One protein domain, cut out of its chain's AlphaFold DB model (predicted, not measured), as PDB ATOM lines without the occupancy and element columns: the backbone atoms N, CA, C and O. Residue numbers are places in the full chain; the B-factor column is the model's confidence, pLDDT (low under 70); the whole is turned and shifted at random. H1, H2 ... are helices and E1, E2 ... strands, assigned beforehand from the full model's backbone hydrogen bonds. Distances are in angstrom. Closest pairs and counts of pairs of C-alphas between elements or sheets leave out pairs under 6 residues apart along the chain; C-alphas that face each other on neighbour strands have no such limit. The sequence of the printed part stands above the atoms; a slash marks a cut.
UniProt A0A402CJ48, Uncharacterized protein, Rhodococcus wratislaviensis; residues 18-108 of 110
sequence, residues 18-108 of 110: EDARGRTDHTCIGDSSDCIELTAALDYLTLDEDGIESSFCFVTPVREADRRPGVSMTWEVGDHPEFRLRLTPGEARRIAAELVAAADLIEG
ATOM      1  N   GLU A  18      -2.077  94.028  22.181       68.69
ATOM      2  CA  GLU A  18      -2.198  95.276  22.931       68.69
ATOM      3  C   GLU A  18      -0.859  96.017  22.824       68.69
ATOM      4  O   GLU A  18       0.160  95.493  23.257       68.69
ATOM      5  N   ASP A  19      -0.847  97.220  22.248       68.00
ATOM      6  CA  ASP A  19       0.371  98.025  22.039       68.00
ATOM      7  C   ASP A  19       1.273  97.592  20.859       68.00
ATOM      8  O   ASP A  19       2.494  97.760  20.844       68.00
ATOM      9  N   ALA A  20       0.662  97.111  19.777       58.66
ATOM     10  CA  ALA A  20       1.373  96.739  18.549       58.66
ATOM     11  C   ALA A  20       2.208  97.875  17.901       58.66
ATOM     12  O   ALA A  20       3.022  97.613  17.017       58.66
ATOM     13  N   ARG A  21       2.014  99.139  18.306       61.53
ATOM     14  CA  ARG A  21       2.800 100.294  17.834       61.53
ATOM     15  C   ARG A  21       3.844 100.788  18.846       61.53
ATOM     16  O   ARG A  21       4.511 101.779  18.545       61.53
ATOM     17  N   GLY A  22       4.018 100.112  19.985       54.53
ATOM     18  CA  GLY A  22       5.007 100.446  21.019       54.53
ATOM     19  C   GLY A  22       4.817 101.841  21.618       54.53
ATOM     20  O   GLY A  22       5.787 102.504  21.994       54.53
ATOM     21  N   ARG A  23       3.581 102.333  21.624       55.88
ATOM     22  CA  ARG A  23       3.188 103.652  22.099       55.88
ATOM     23  C   ARG A  23       2.286 103.454  23.311       55.88
ATOM     24  O   ARG A  23       1.360 102.659  23.302       55.88
ATOM     25  N   THR A  24       2.454 104.288  24.330       56.16
ATOM     26  CA  THR A  24       1.588 104.303  25.525       56.16
ATOM     27  C   THR A  24       0.108 104.642  25.240       56.16
ATOM     28  O   THR A  24      -0.657 104.864  26.174       56.16
ATOM     29  N   ASP A  25      -0.303 104.718  23.970       64.62
ATOM     30  CA  ASP A  25      -1.654 104.983  23.487       64.62
ATOM     31  C   ASP A  25      -2.396 103.681  23.119       64.62
ATOM     32  O   ASP A  25      -2.816 103.531  21.981       64.62
ATOM     33  N   HIS A  26      -2.581 102.753  24.073       71.69
ATOM     34  CA  HIS A  26      -3.459 101.554  24.022       71.69
ATOM     35  C   HIS A  26      -4.087 101.220  22.651       71.69
ATOM     36  O   HIS A  26      -5.309 101.266  22.466       71.69
ATOM     37  N   THR A  27      -3.247 100.894  21.667       82.50
ATOM     38  CA  THR A  27      -3.708 100.572  20.318       82.50
ATOM     39  C   THR A  27      -3.996  99.082  20.275       82.50
ATOM     40  O   THR A  27      -3.102  98.267  20.495       82.50
ATOM     41  N   CYS A  28      -5.251  98.740  19.996       86.50
ATOM     42  CA  CYS A  28      -5.695  97.367  19.811       86.50
ATOM     43  C   CYS A  28      -5.564  96.981  18.345       86.50
ATOM     44  O   CYS A  28      -6.116  97.669  17.478       86.50
ATOM     45  N   ILE A  29      -4.896  95.864  18.083       89.62
ATOM     46  CA  ILE A  29      -4.821  95.242  16.762       89.62
ATOM     47  C   ILE A  29      -5.320  93.803  16.901       89.62
ATOM     48  O   ILE A  29      -4.896  93.092  17.811       89.62
ATOM     49  N   GLY A  30      -6.276  93.409  16.060       90.31
ATOM     50  CA  GLY A  30      -6.683  92.008  15.936       90.31
ATOM     51  C   GLY A  30      -5.886  91.287  14.855       90.31
ATOM     52  O   GLY A  30      -4.979  91.859  14.249       90.31
ATOM     53  N   ASP A  31      -6.248  90.039  14.586       91.38
ATOM     54  CA  ASP A  31      -5.570  89.263  13.553       91.38
ATOM     55  C   ASP A  31      -5.803  89.872  12.167       91.38
ATOM     56  O   ASP A  31      -6.910  90.283  11.812       91.38
ATOM     57  N   SER A  32      -4.729  89.948  11.384       91.06
ATOM     58  CA  SER A  32      -4.826  90.302   9.973       91.06
ATOM     59  C   SER A  32      -5.486  89.168   9.196       91.06
ATOM     60  O   SER A  32      -5.281  87.994   9.506       91.06
ATOM     61  N   SER A  33      -6.208  89.521   8.135       92.94
ATOM     62  CA  SER A  33      -6.604  88.563   7.107       92.94
ATOM     63  C   SER A  33      -5.382  87.838   6.543       92.94
ATOM     64  O   SER A  33      -4.257  88.353   6.585       92.94
ATOM     65  N   ASP A  34      -5.622  86.694   5.904       91.38
ATOM     66  CA  ASP A  34      -4.610  86.076   5.053       91.38
ATOM     67  C   ASP A  34      -4.085  87.084   4.022       91.38
ATOM     68  O   ASP A  34      -4.820  87.956   3.538       91.38
ATOM     69  N   CYS A  35      -2.810  86.934   3.660       89.06
ATOM     70  CA  CYS A  35      -2.194  87.731   2.609       89.06
ATOM     71  C   CYS A  35      -2.960  87.540   1.289       89.06
ATOM     72  O   CYS A  35      -3.162  86.414   0.815       89.06
ATOM     73  N   ILE A  36      -3.394  88.651   0.691       89.75
ATOM     74  CA  ILE A  36      -4.001  88.674  -0.636       89.75
ATOM     75  C   ILE A  36      -2.939  89.155  -1.620       89.75
ATOM     76  O   ILE A  36      -2.717  90.356  -1.756       89.75
ATOM     77  N   GLU A  37      -2.300  88.212  -2.310       86.56
ATOM     78  CA  GLU A  37      -1.402  88.501  -3.432       86.56
ATOM     79  C   GLU A  37      -2.196  89.056  -4.623       86.56
ATOM     80  O   GLU A  37      -3.272  88.550  -4.959       86.56
ATOM     81  N   LEU A  38      -1.687  90.121  -5.248       83.25
ATOM     82  CA  LEU A  38      -2.426  90.898  -6.244       83.25
ATOM     83  C   LEU A  38      -1.867  90.675  -7.645       83.25
ATOM     84  O   LEU A  38      -0.913  91.318  -8.074       83.25
ATOM     85  N   THR A  39      -2.529  89.808  -8.397       78.69
ATOM     86  CA  THR A  39      -2.132  89.384  -9.742       78.69
ATOM     87  C   THR A  39      -2.178  90.530 -10.745       78.69
ATOM     88  O   THR A  39      -1.223  90.738 -11.482       78.69
ATOM     89  N   ALA A  40      -3.258  91.320 -10.770       68.19
ATOM     90  CA  ALA A  40      -3.406  92.410 -11.747       68.19
ATOM     91  C   ALA A  40      -2.407  93.565 -11.532       68.19
ATOM     92  O   ALA A  40      -2.247  94.425 -12.398       68.19
ATOM     93  N   ALA A  41      -1.757  93.590 -10.373       69.38
ATOM     94  CA  ALA A  41      -0.677  94.504 -10.057       69.38
ATOM     95  C   ALA A  41       0.664  93.986 -10.634       69.38
ATOM     96  O   ALA A  41       1.457  94.776 -11.140       69.38
ATOM     97  N   LEU A  42       0.862  92.659 -10.672       67.38
ATOM     98  CA  LEU A  42       2.016  91.994 -11.299       67.38
ATOM     99  C   LEU A  42       2.088  92.190 -12.820       67.38
ATOM    100  O   LEU A  42       3.185  92.214 -13.367       67.38
ATOM    101  N   ASP A  43       0.962  92.412 -13.502       64.69
ATOM    102  CA  ASP A  43       0.941  92.701 -14.949       64.69
ATOM    103  C   ASP A  43       1.749  93.961 -15.334       64.69
ATOM    104  O   ASP A  43       2.117  94.135 -16.498       64.69
ATOM    105  N   TYR A  44       1.997  94.858 -14.371       57.94
ATOM    106  CA  TYR A  44       2.768  96.092 -14.547       57.94
ATOM    107  C   TYR A  44       4.219  95.985 -14.085       57.94
ATOM    108  O   TYR A  44       5.002  96.895 -14.360       57.94
ATOM    109  N   LEU A  45       4.587  94.891 -13.422       59.44
ATOM    110  CA  LEU A  45       5.958  94.637 -13.019       59.44
ATOM    111  C   LEU A  45       6.720  94.090 -14.217       59.44
ATOM    112  O   LEU A  45       6.676  92.907 -14.554       59.44
ATOM    113  N   THR A  46       7.445  94.979 -14.887       53.41
ATOM    114  CA  THR A  46       8.670  94.549 -15.551       53.41
ATOM    115  C   THR A  46       9.542  93.893 -14.490       53.41
ATOM    116  O   THR A  46       9.807  94.517 -13.473       53.41
ATOM    117  N   LEU A  47       9.951  92.642 -14.727       55.38
ATOM    118  CA  LEU A  47      11.081  92.018 -14.038       55.38
ATOM    119  C   LEU A  47      12.275  92.960 -14.213       55.38
ATOM    120  O   LEU A  47      12.907  92.947 -15.275       55.38
ATOM    121  N   ASP A  48      12.512  93.842 -13.254       51.66
ATOM    122  CA  ASP A  48      13.724  94.637 -13.240       51.66
ATOM    123  C   ASP A  48      14.884  93.777 -12.717       51.66
ATOM    124  O   ASP A  48      14.747  92.575 -12.461       51.66
ATOM    125  N   GLU A  49      16.074  94.366 -12.657       55.84
ATOM    126  CA  GLU A  49      17.274  93.659 -12.205       55.84
ATOM    127  C   GLU A  49      17.239  93.339 -10.695       55.84
ATOM    128  O   GLU A  49      18.028  92.504 -10.245       55.84
ATOM    129  N   ASP A  50      16.308  93.938  -9.941       60.31
ATOM    130  CA  ASP A  50      16.172  93.828  -8.487       60.31
ATOM    131  C   ASP A  50      15.132  92.767  -8.062       60.31
ATOM    132  O   ASP A  50      15.209  92.233  -6.950       60.31
ATOM    133  N   GLY A  51      14.233  92.353  -8.962       57.53
ATOM    134  CA  GLY A  51      13.403  91.154  -8.819       57.53
ATOM    135  C   GLY A  51      11.915  91.383  -9.084       57.53
ATOM    136  O   GLY A  51      11.503  92.322  -9.751       57.53
ATOM    137  N   ILE A  52      11.073  90.463  -8.602       60.28
ATOM    138  CA  ILE A  52       9.617  90.664  -8.610       60.28
ATOM    139  C   ILE A  52       9.257  91.373  -7.309       60.28
ATOM    140  O   ILE A  52       9.275  90.740  -6.252       60.28
ATOM    141  N   GLU A  53       8.881  92.646  -7.372       61.81
ATOM    142  CA  GLU A  53       8.215  93.283  -6.238       61.81
ATOM    143  C   GLU A  53       6.786  92.728  -6.126       61.81
ATOM    144  O   GLU A  53       5.957  92.900  -7.013       61.81
ATOM    145  N   SER A  54       6.464  91.996  -5.061       63.47
ATOM    146  CA  SER A  54       5.104  91.485  -4.866       63.47
ATOM    147  C   SER A  54       4.205  92.579  -4.305       63.47
ATOM    148  O   SER A  54       4.515  93.143  -3.259       63.47
ATOM    149  N   SER A  55       3.058  92.835  -4.937       77.94
ATOM    150  CA  SER A  55       2.016  93.656  -4.315       77.94
ATOM    151  C   SER A  55       1.026  92.788  -3.559       77.94
ATOM    152  O   SER A  55       0.472  91.835  -4.118       77.94
ATOM    153  N   PHE A  56       0.764  93.141  -2.308       85.75
ATOM    154  CA  PHE A  56      -0.191  92.424  -1.477       85.75
ATOM    155  C   PHE A  56      -1.005  93.348  -0.581       85.75
ATOM    156  O   PHE A  56      -0.654  94.501  -0.318       85.75
ATOM    157  N   CYS A  57      -2.142  92.816  -0.144       90.12
ATOM    158  CA  CYS A  57      -3.089  93.483   0.730       90.12
ATOM    159  C   CYS A  57      -3.425  92.586   1.917       90.12
ATOM    160  O   CYS A  57      -3.602  91.376   1.763       90.12
ATOM    161  N   PHE A  58      -3.592  93.194   3.085       92.88
ATOM    162  CA  PHE A  58      -4.212  92.560   4.243       92.88
ATOM    163  C   PHE A  58      -5.133  93.546   4.950       92.88
ATOM    164  O   PHE A  58      -4.927  94.765   4.936       92.88
ATOM    165  N   VAL A  59      -6.185  92.992   5.535       95.81
ATOM    166  CA  VAL A  59      -7.218  93.716   6.266       95.81
ATOM    167  C   VAL A  59      -7.052  93.408   7.745       95.81
ATOM    168  O   VAL A  59      -6.884  92.253   8.117       95.81
ATOM    169  N   THR A  60      -7.108  94.430   8.595       94.62
ATOM    170  CA  THR A  60      -6.873  94.266  10.032       94.62
ATOM    171  C   THR A  60      -7.869  95.104  10.834       94.62
ATOM    172  O   THR A  60      -7.950  96.318  10.612       94.62
ATOM    173  N   PRO A  61      -8.620  94.525  11.786       94.06
ATOM    174  CA  PRO A  61      -9.412  95.310  12.723       94.06
ATOM    175  C   PRO A  61      -8.480  96.063  13.684       94.06
ATOM    176  O   PRO A  61      -7.521  95.509  14.229       94.06
ATOM    177  N   VAL A  62      -8.744  97.353  13.878       91.81
ATOM    178  CA  VAL A  62      -7.893  98.254  14.659       91.81
ATOM    179  C   VAL A  62      -8.728  99.208  15.503       91.81
ATOM    180  O   VAL A  62      -9.790  99.680  15.099       91.81
ATOM    181  N   ARG A  63      -8.226  99.539  16.689       88.06
ATOM    182  CA  ARG A  63      -8.742 100.633  17.510       88.06
ATOM    183  C   ARG A  63      -7.568 101.368  18.138       88.06
ATOM    184  O   ARG A  63      -6.925 100.848  19.042       88.06
ATOM    185  N   GLU A  64      -7.302 102.573  17.654       84.00
ATOM    186  CA  GLU A  64      -6.340 103.494  18.272       84.00
ATOM    187  C   GLU A  64      -6.975 104.133  19.525       84.00
ATOM    188  O   GLU A  64      -8.198 104.286  19.562       84.00
ATOM    189  N   ALA A  65      -6.174 104.520  20.528       75.81
ATOM    190  CA  ALA A  65      -6.657 104.927  21.861       75.81
ATOM    191  C   ALA A  65      -7.819 105.940  21.873       75.81
ATOM    192  O   ALA A  65      -8.738 105.812  22.678       75.81
ATOM    193  N   ASP A  66      -7.808 106.911  20.956       74.00
ATOM    194  CA  ASP A  66      -8.805 107.991  20.888       74.00
ATOM    195  C   ASP A  66      -9.750 107.876  19.684       74.00
ATOM    196  O   ASP A  66     -10.423 108.839  19.296       74.00
ATOM    197  N   ARG A  67      -9.793 106.708  19.035       80.69
ATOM    198  CA  ARG A  67     -10.588 106.490  17.825       80.69
ATOM    199  C   ARG A  67     -11.607 105.383  18.016       80.69
ATOM    200  O   ARG A  67     -11.450 104.461  18.813       80.69
ATOM    201  N   ARG A  68     -12.690 105.479  17.244       84.94
ATOM    202  CA  ARG A  68     -13.628 104.364  17.118       84.94
ATOM    203  C   ARG A  68     -12.904 103.174  16.477       84.94
ATOM    204  O   ARG A  68     -12.038 103.412  15.632       84.94
ATOM    205  N   PRO A  69     -13.265 101.932  16.846       89.06
ATOM    206  CA  PRO A  69     -12.862 100.758  16.094       89.06
ATOM    207  C   PRO A  69     -13.106 100.952  14.600       89.06
ATOM    208  O   PRO A  69     -14.102 101.559  14.198       89.06
ATOM    209  N   GLY A  70     -12.194 100.443  13.791       92.31
ATOM    210  CA  GLY A  70     -12.280 100.514  12.349       92.31
ATOM    211  C   GLY A  70     -11.483  99.402  11.700       92.31
ATOM    212  O   GLY A  70     -10.784  98.632  12.355       92.31
ATOM    213  N   VAL A  71     -11.596  99.344  10.384       94.62
ATOM    214  CA  VAL A  71     -10.878  98.380   9.564       94.62
ATOM    215  C   VAL A  71      -9.717  99.105   8.892       94.62
ATOM    216  O   VAL A  71      -9.919 100.084   8.172       94.62
ATOM    217  N   SER A  72      -8.498  98.653   9.165       92.69
ATOM    218  CA  SER A  72      -7.293  99.075   8.459       92.69
ATOM    219  C   SER A  72      -7.096  98.191   7.240       92.69
ATOM    220  O   SER A  72      -7.303  96.982   7.300       92.69
ATOM    221  N   MET A  73      -6.647  98.794   6.149       92.88
ATOM    222  CA  MET A  73      -6.220  98.078   4.959       92.88
ATOM    223  C   MET A  73      -4.791  98.499   4.668       92.88
ATOM    224  O   MET A  73      -4.528  99.679   4.423       92.88
ATOM    225  N   THR A  74      -3.876  97.543   4.745       88.62
ATOM    226  CA  THR A  74      -2.465  97.779   4.464       88.62
ATOM    227  C   THR A  74      -2.164  97.256   3.079       88.62
ATOM    228  O   THR A  74      -2.521  96.128   2.741       88.62
ATOM    229  N   TRP A  75      -1.503  98.097   2.297       85.12
ATOM    230  CA  TRP A  75      -0.992  97.746   0.989       85.12
ATOM    231  C   TRP A  75       0.519  97.799   1.051       85.12
ATOM    232  O   TRP A  75       1.076  98.816   1.469       85.12
ATOM    233  N   GLU A  76       1.159  96.730   0.612       79.56
ATOM    234  CA  GLU A  76       2.556  96.781   0.221       79.56
ATOM    235  C   GLU A  76       2.570  96.803  -1.298       79.56
ATOM    236  O   GLU A  76       2.039  95.910  -1.961       79.56
ATOM    237  N   VAL A  77       3.050  97.917  -1.828       72.69
ATOM    238  CA  VAL A  77       3.111  98.202  -3.251       72.69
ATOM    239  C   VAL A  77       4.554  98.565  -3.538       72.69
ATOM    240  O   VAL A  77       5.153  99.298  -2.752       72.69
ATOM    241  N   GLY A  78       5.080  98.041  -4.638       67.69
ATOM    242  CA  GLY A  78       6.419  98.356  -5.113       67.69
ATOM    243  C   GLY A  78       6.715  99.858  -5.170       67.69
ATOM    244  O   GLY A  78       5.797 100.656  -5.398       67.69
ATOM    245  N   ASP A  79       7.974 100.262  -4.982       68.81
ATOM    246  CA  ASP A  79       8.382 101.680  -4.867       68.81
ATOM    247  C   ASP A  79       8.539 102.369  -6.240       68.81
ATOM    248  O   ASP A  79       9.418 103.202  -6.471       68.81
ATOM    249  N   HIS A  80       7.657 102.027  -7.182       67.38
ATOM    250  CA  HIS A  80       7.649 102.588  -8.527       67.38
ATOM    251  C   HIS A  80       6.522 103.620  -8.677       67.38
ATOM    252  O   HIS A  80       5.341 103.275  -8.582       67.38
ATOM    253  N   PRO A  81       6.828 104.900  -8.962       66.12
ATOM    254  CA  PRO A  81       5.819 105.960  -9.067       66.12
ATOM    255  C   PRO A  81       4.831 105.762 -10.233       66.12
ATOM    256  O   PRO A  81       3.735 106.327 -10.233       66.12
ATOM    257  N   GLU A  82       5.194 104.970 -11.238       67.06
ATOM    258  CA  GLU A  82       4.327 104.531 -12.332       67.06
ATOM    259  C   GLU A  82       3.355 103.415 -11.935       67.06
ATOM    260  O   GLU A  82       2.385 103.162 -12.662       67.06
ATOM    261  N   PHE A  83       3.579 102.767 -10.791       70.75
ATOM    262  CA  PHE A  83       2.779 101.645 -10.358       70.75
ATOM    263  C   PHE A  83       1.368 102.095 -10.000       70.75
ATOM    264  O   PHE A  83       1.123 102.939  -9.135       70.75
ATOM    265  N   ARG A  84       0.393 101.502 -10.685       71.62
ATOM    266  CA  ARG A  84      -1.020 101.692 -10.382       71.62
ATOM    267  C   ARG A  84      -1.593 100.357  -9.995       71.62
ATOM    268  O   ARG A  84      -1.813  99.509 -10.857       71.62
ATOM    269  N   LEU A  85      -1.892 100.222  -8.711       74.75
ATOM    270  CA  LEU A  85      -2.574  99.054  -8.201       74.75
ATOM    271  C   LEU A  85      -3.849  98.784  -9.013       74.75
ATOM    272  O   LEU A  85      -4.720  99.649  -9.161       74.75
ATOM    273  N   ARG A  86      -3.961  97.558  -9.519       79.56
ATOM    274  CA  ARG A  86      -5.169  97.037 -10.147       79.56
ATOM    275  C   ARG A  86      -5.575  95.749  -9.469       79.56
ATOM    276  O   ARG A  86      -4.735  94.989  -9.006       79.56
ATOM    277  N   LEU A  87      -6.881  95.523  -9.453       85.88
ATOM    278  CA  LEU A  87      -7.491  94.323  -8.910       85.88
ATOM    279  C   LEU A  87      -8.218  93.606 -10.038       85.88
ATOM    280  O   LEU A  87      -8.983  94.219 -10.790       85.88
ATOM    281  N   THR A  88      -8.038  92.297 -10.125       89.12
ATOM    282  CA  THR A  88      -8.992  91.456 -10.839       89.12
ATOM    283  C   THR A  88     -10.350  91.502 -10.125       89.12
ATOM    284  O   THR A  88     -10.431  91.776  -8.921       89.12
ATOM    285  N   PRO A  89     -11.461  91.170 -10.811       93.31
ATOM    286  CA  PRO A  89     -12.756  91.050 -10.145       93.31
ATOM    287  C   PRO A  89     -12.772  90.030  -8.995       93.31
ATOM    288  O   PRO A  89     -13.572  90.167  -8.073       93.31
ATOM    289  N   GLY A  90     -11.934  88.988  -9.052       93.31
ATOM    290  CA  GLY A  90     -11.807  87.995  -7.983       93.31
ATOM    291  C   GLY A  90     -11.149  88.579  -6.734       93.31
ATOM    292  O   GLY A  90     -11.704  88.466  -5.645       93.31
ATOM    293  N   GLU A  91     -10.026  89.275  -6.906       91.31
ATOM    294  CA  GLU A  91      -9.301  89.943  -5.816       91.31
ATOM    295  C   GLU A  91     -10.141  91.037  -5.166       91.31
ATOM    296  O   GLU A  91     -10.229  91.094  -3.944       91.31
ATOM    297  N   ALA A  92     -10.842  91.846  -5.967       92.69
ATOM    298  CA  ALA A  92     -11.744  92.868  -5.443       92.69
ATOM    299  C   ALA A  92     -12.844  92.267  -4.552       92.69
ATOM    300  O   ALA A  92     -13.148  92.808  -3.491       92.69
ATOM    301  N   ARG A  93     -13.424  91.124  -4.951       96.56
ATOM    302  CA  ARG A  93     -14.420  90.418  -4.129       96.56
ATOM    303  C   ARG A  93     -13.810  89.815  -2.871       96.56
ATOM    304  O   ARG A  93     -14.454  89.862  -1.832       96.56
ATOM    305  N   ARG A  94     -12.595  89.266  -2.957       94.94
ATOM    306  CA  ARG A  94     -11.892  88.705  -1.797       94.94
ATOM    307  C   ARG A  94     -11.588  89.786  -0.763       94.94
ATOM    308  O   ARG A  94     -11.961  89.622   0.387       94.94
ATOM    309  N   ILE A  95     -11.025  90.920  -1.183       94.44
ATOM    310  CA  ILE A  95     -10.778  92.068  -0.298       94.44
ATOM    311  C   ILE A  95     -12.086  92.552   0.333       94.44
ATOM    312  O   ILE A  95     -12.141  92.774   1.535       94.44
ATOM    313  N   ALA A  96     -13.163  92.673  -0.453       96.12
ATOM    314  CA  ALA A  96     -14.464  93.063   0.083       96.12
ATOM    315  C   ALA A  96     -14.988  92.077   1.143       96.12
ATOM    316  O   ALA A  96     -15.556  92.518   2.137       96.12
ATOM    317  N   ALA A  97     -14.785  90.770   0.956       96.81
ATOM    318  CA  ALA A  97     -15.163  89.763   1.944       96.81
ATOM    319  C   ALA A  97     -14.365  89.908   3.250       96.81
ATOM    320  O   ALA A  97     -14.973  89.889   4.316       96.81
ATOM    321  N   GLU A  98     -13.050  90.137   3.180       97.31
ATOM    322  CA  GLU A  98     -12.221  90.370   4.375       97.31
ATOM    323  C   GLU A  98     -12.595  91.675   5.098       97.31
ATOM    324  O   GLU A  98     -12.650  91.719   6.325       97.31
ATOM    325  N   LEU A  99     -12.913  92.740   4.350       96.44
ATOM    326  CA  LEU A  99     -13.407  93.999   4.921       96.44
ATOM    327  C   LEU A  99     -14.718  93.799   5.687       96.44
ATOM    328  O   LEU A  99     -14.879  94.356   6.772       96.44
ATOM    329  N   VAL A 100     -15.643  93.012   5.131       96.62
ATOM    330  CA  VAL A 100     -16.912  92.673   5.790       96.62
ATOM    331  C   VAL A 100     -16.661  91.811   7.024       96.62
ATOM    332  O   VAL A 100     -17.141  92.162   8.094       96.62
ATOM    333  N   ALA A 101     -15.843  90.762   6.920       95.19
ATOM    334  CA  ALA A 101     -15.532  89.887   8.050       95.19
ATOM    335  C   ALA A 101     -14.882  90.649   9.222       95.19
ATOM    336  O   ALA A 101     -15.249  90.443  10.377       95.19
ATOM    337  N   ALA A 102     -13.960  91.575   8.938       95.44
ATOM    338  CA  ALA A 102     -13.354  92.422   9.962       95.44
ATOM    339  C   ALA A 102     -14.366  93.394  10.595       95.44
ATOM    340  O   ALA A 102     -14.303  93.644  11.799       95.44
ATOM    341  N   ALA A 103     -15.298  93.939   9.807       95.25
ATOM    342  CA  ALA A 103     -16.367  94.791  10.322       95.25
ATOM    343  C   ALA A 103     -17.331  94.003  11.224       95.25
ATOM    344  O   ALA A 103     -17.596  94.438  12.345       95.25
ATOM    345  N   ASP A 104     -17.770  92.823  10.787       95.12
ATOM    346  CA  ASP A 104     -18.647  91.938  11.556       95.12
ATOM    347  C   ASP A 104     -17.991  91.554  12.894       95.12
ATOM    348  O   ASP A 104     -18.609  91.682  13.953       95.12
ATOM    349  N   LEU A 105     -16.699  91.207  12.880       93.31
ATOM    350  CA  LEU A 105     -15.926  90.920  14.092       93.31
ATOM    351  C   LEU A 105     -15.891  92.111  15.066       93.31
ATOM    352  O   LEU A 105     -16.041  91.930  16.277       93.31
ATOM    353  N   ILE A 106     -15.706  93.333  14.554       91.44
ATOM    354  CA  ILE A 106     -15.704  94.560  15.365       91.44
ATOM    355  C   ILE A 106     -17.073  94.810  16.002       91.44
ATOM    356  O   ILE A 106     -17.142  95.243  17.156       91.44
ATOM    357  N   GLU A 107     -18.149  94.556  15.261       90.81
ATOM    358  CA  GLU A 107     -19.530  94.764  15.705       90.81
ATOM    359  C   GLU A 107     -20.051  93.630  16.607       90.81
ATOM    360  O   GLU A 107     -21.097  93.782  17.242       90.81
ATOM    361  N   GLY A 108     -19.305  92.527  16.731       81.19
ATOM    362  CA  GLY A 108     -19.692  91.350  17.512       81.19
ATOM    363  C   GLY A 108     -20.627  90.395  16.762       81.19
ATOM    364  O   GLY A 108     -21.316  89.597  17.398       81.19
TER     365      GLY A 108
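AT A GLANCE: This is residues 18 to 108 of the 110 residues of an uncharacterized protein of Rhodococcus wratislaviensis (UniProt A0A402CJ48). Look for a two-stranded antiparallel hairpin, E1 and E2, with one long helix, H2, lying over it lengthwise; residues 91 to 107 of H2 come near both strands. Before the hairpin, the unnamed stretch 18 to 38 runs past E1, tied to it by short pairings near each of its ends, and residues 46 to 51 stick out as a free loop. The printed part has 91 residues with two named helices and two named strands, in the order H1, E1, E2, H2; under half of the residues are in these elements, and the class is mixed, helices and strands. The whole is loose, with a radius of gyration of the C-alphas of 15.5 A and spans of 42 by 29 by 18 A.

HOW THE PARTS SIT: Start at Glu 18 and go along residues 18 to 38, which hold no named element. Residues 28 to 29 pair antiparallel with residues 62 to 63 of the strand E1, residues 56 to 63, and residues 36 to 37 pair antiparallel with its residues 56 to 57. Next comes the helix H1, residues 39 to 42. After E1 a short link of 6 residues leads to E2, residues 70 to 76, and the two form a hairpin, antiparallel at 152 degrees. Across it N 60 and O 72 are 2.9 A apart and N 70 and O 62 are 2.8 A apart, both within hydrogen-bond range. The last element is the helix H2, residues 89 to 107. Its closest C-alphas to E1 are those of Ala 102 and Pro 61, 5.6 A apart; to E2 they are those of Ala 102 and Val 71, 6.5 A apart. H1 is apart from E2, and it is only just apart from H2, their closest C-alphas being 8.2 A apart. In H2 every O i to N i+4 pair is within hydrogen-bond range; H1 is too short for such a pair.

IN THESE COORDINATES: Find C-alpha 39 at (-2.132, 89.384, -9.742), where H1 begins; it measures 5.1 A to C-alpha 42. E1 starts at C-alpha 56, at (-0.191, 92.424, -1.477), and runs 22.4 A to C-alpha 63. E2 comes back over 19.5 A, from C-alpha 70 to C-alpha 76. H2 covers 27.0 A from C-alpha 89 to C-alpha 107 at (-19.530, 94.764, 15.705).

THE WHOLE: The two C-alphas farthest apart, those of Glu 49 and Gly 108, are 47.5 A apart. The printed part has no cut. The links from H1 to E1, 13 residues, and from E2 to H2, 12 residues, are long. The mean pLDDT of the printed part is 80.2; look for values under 70 at residues 18 to 25, 40 to 54 and 78 to 82.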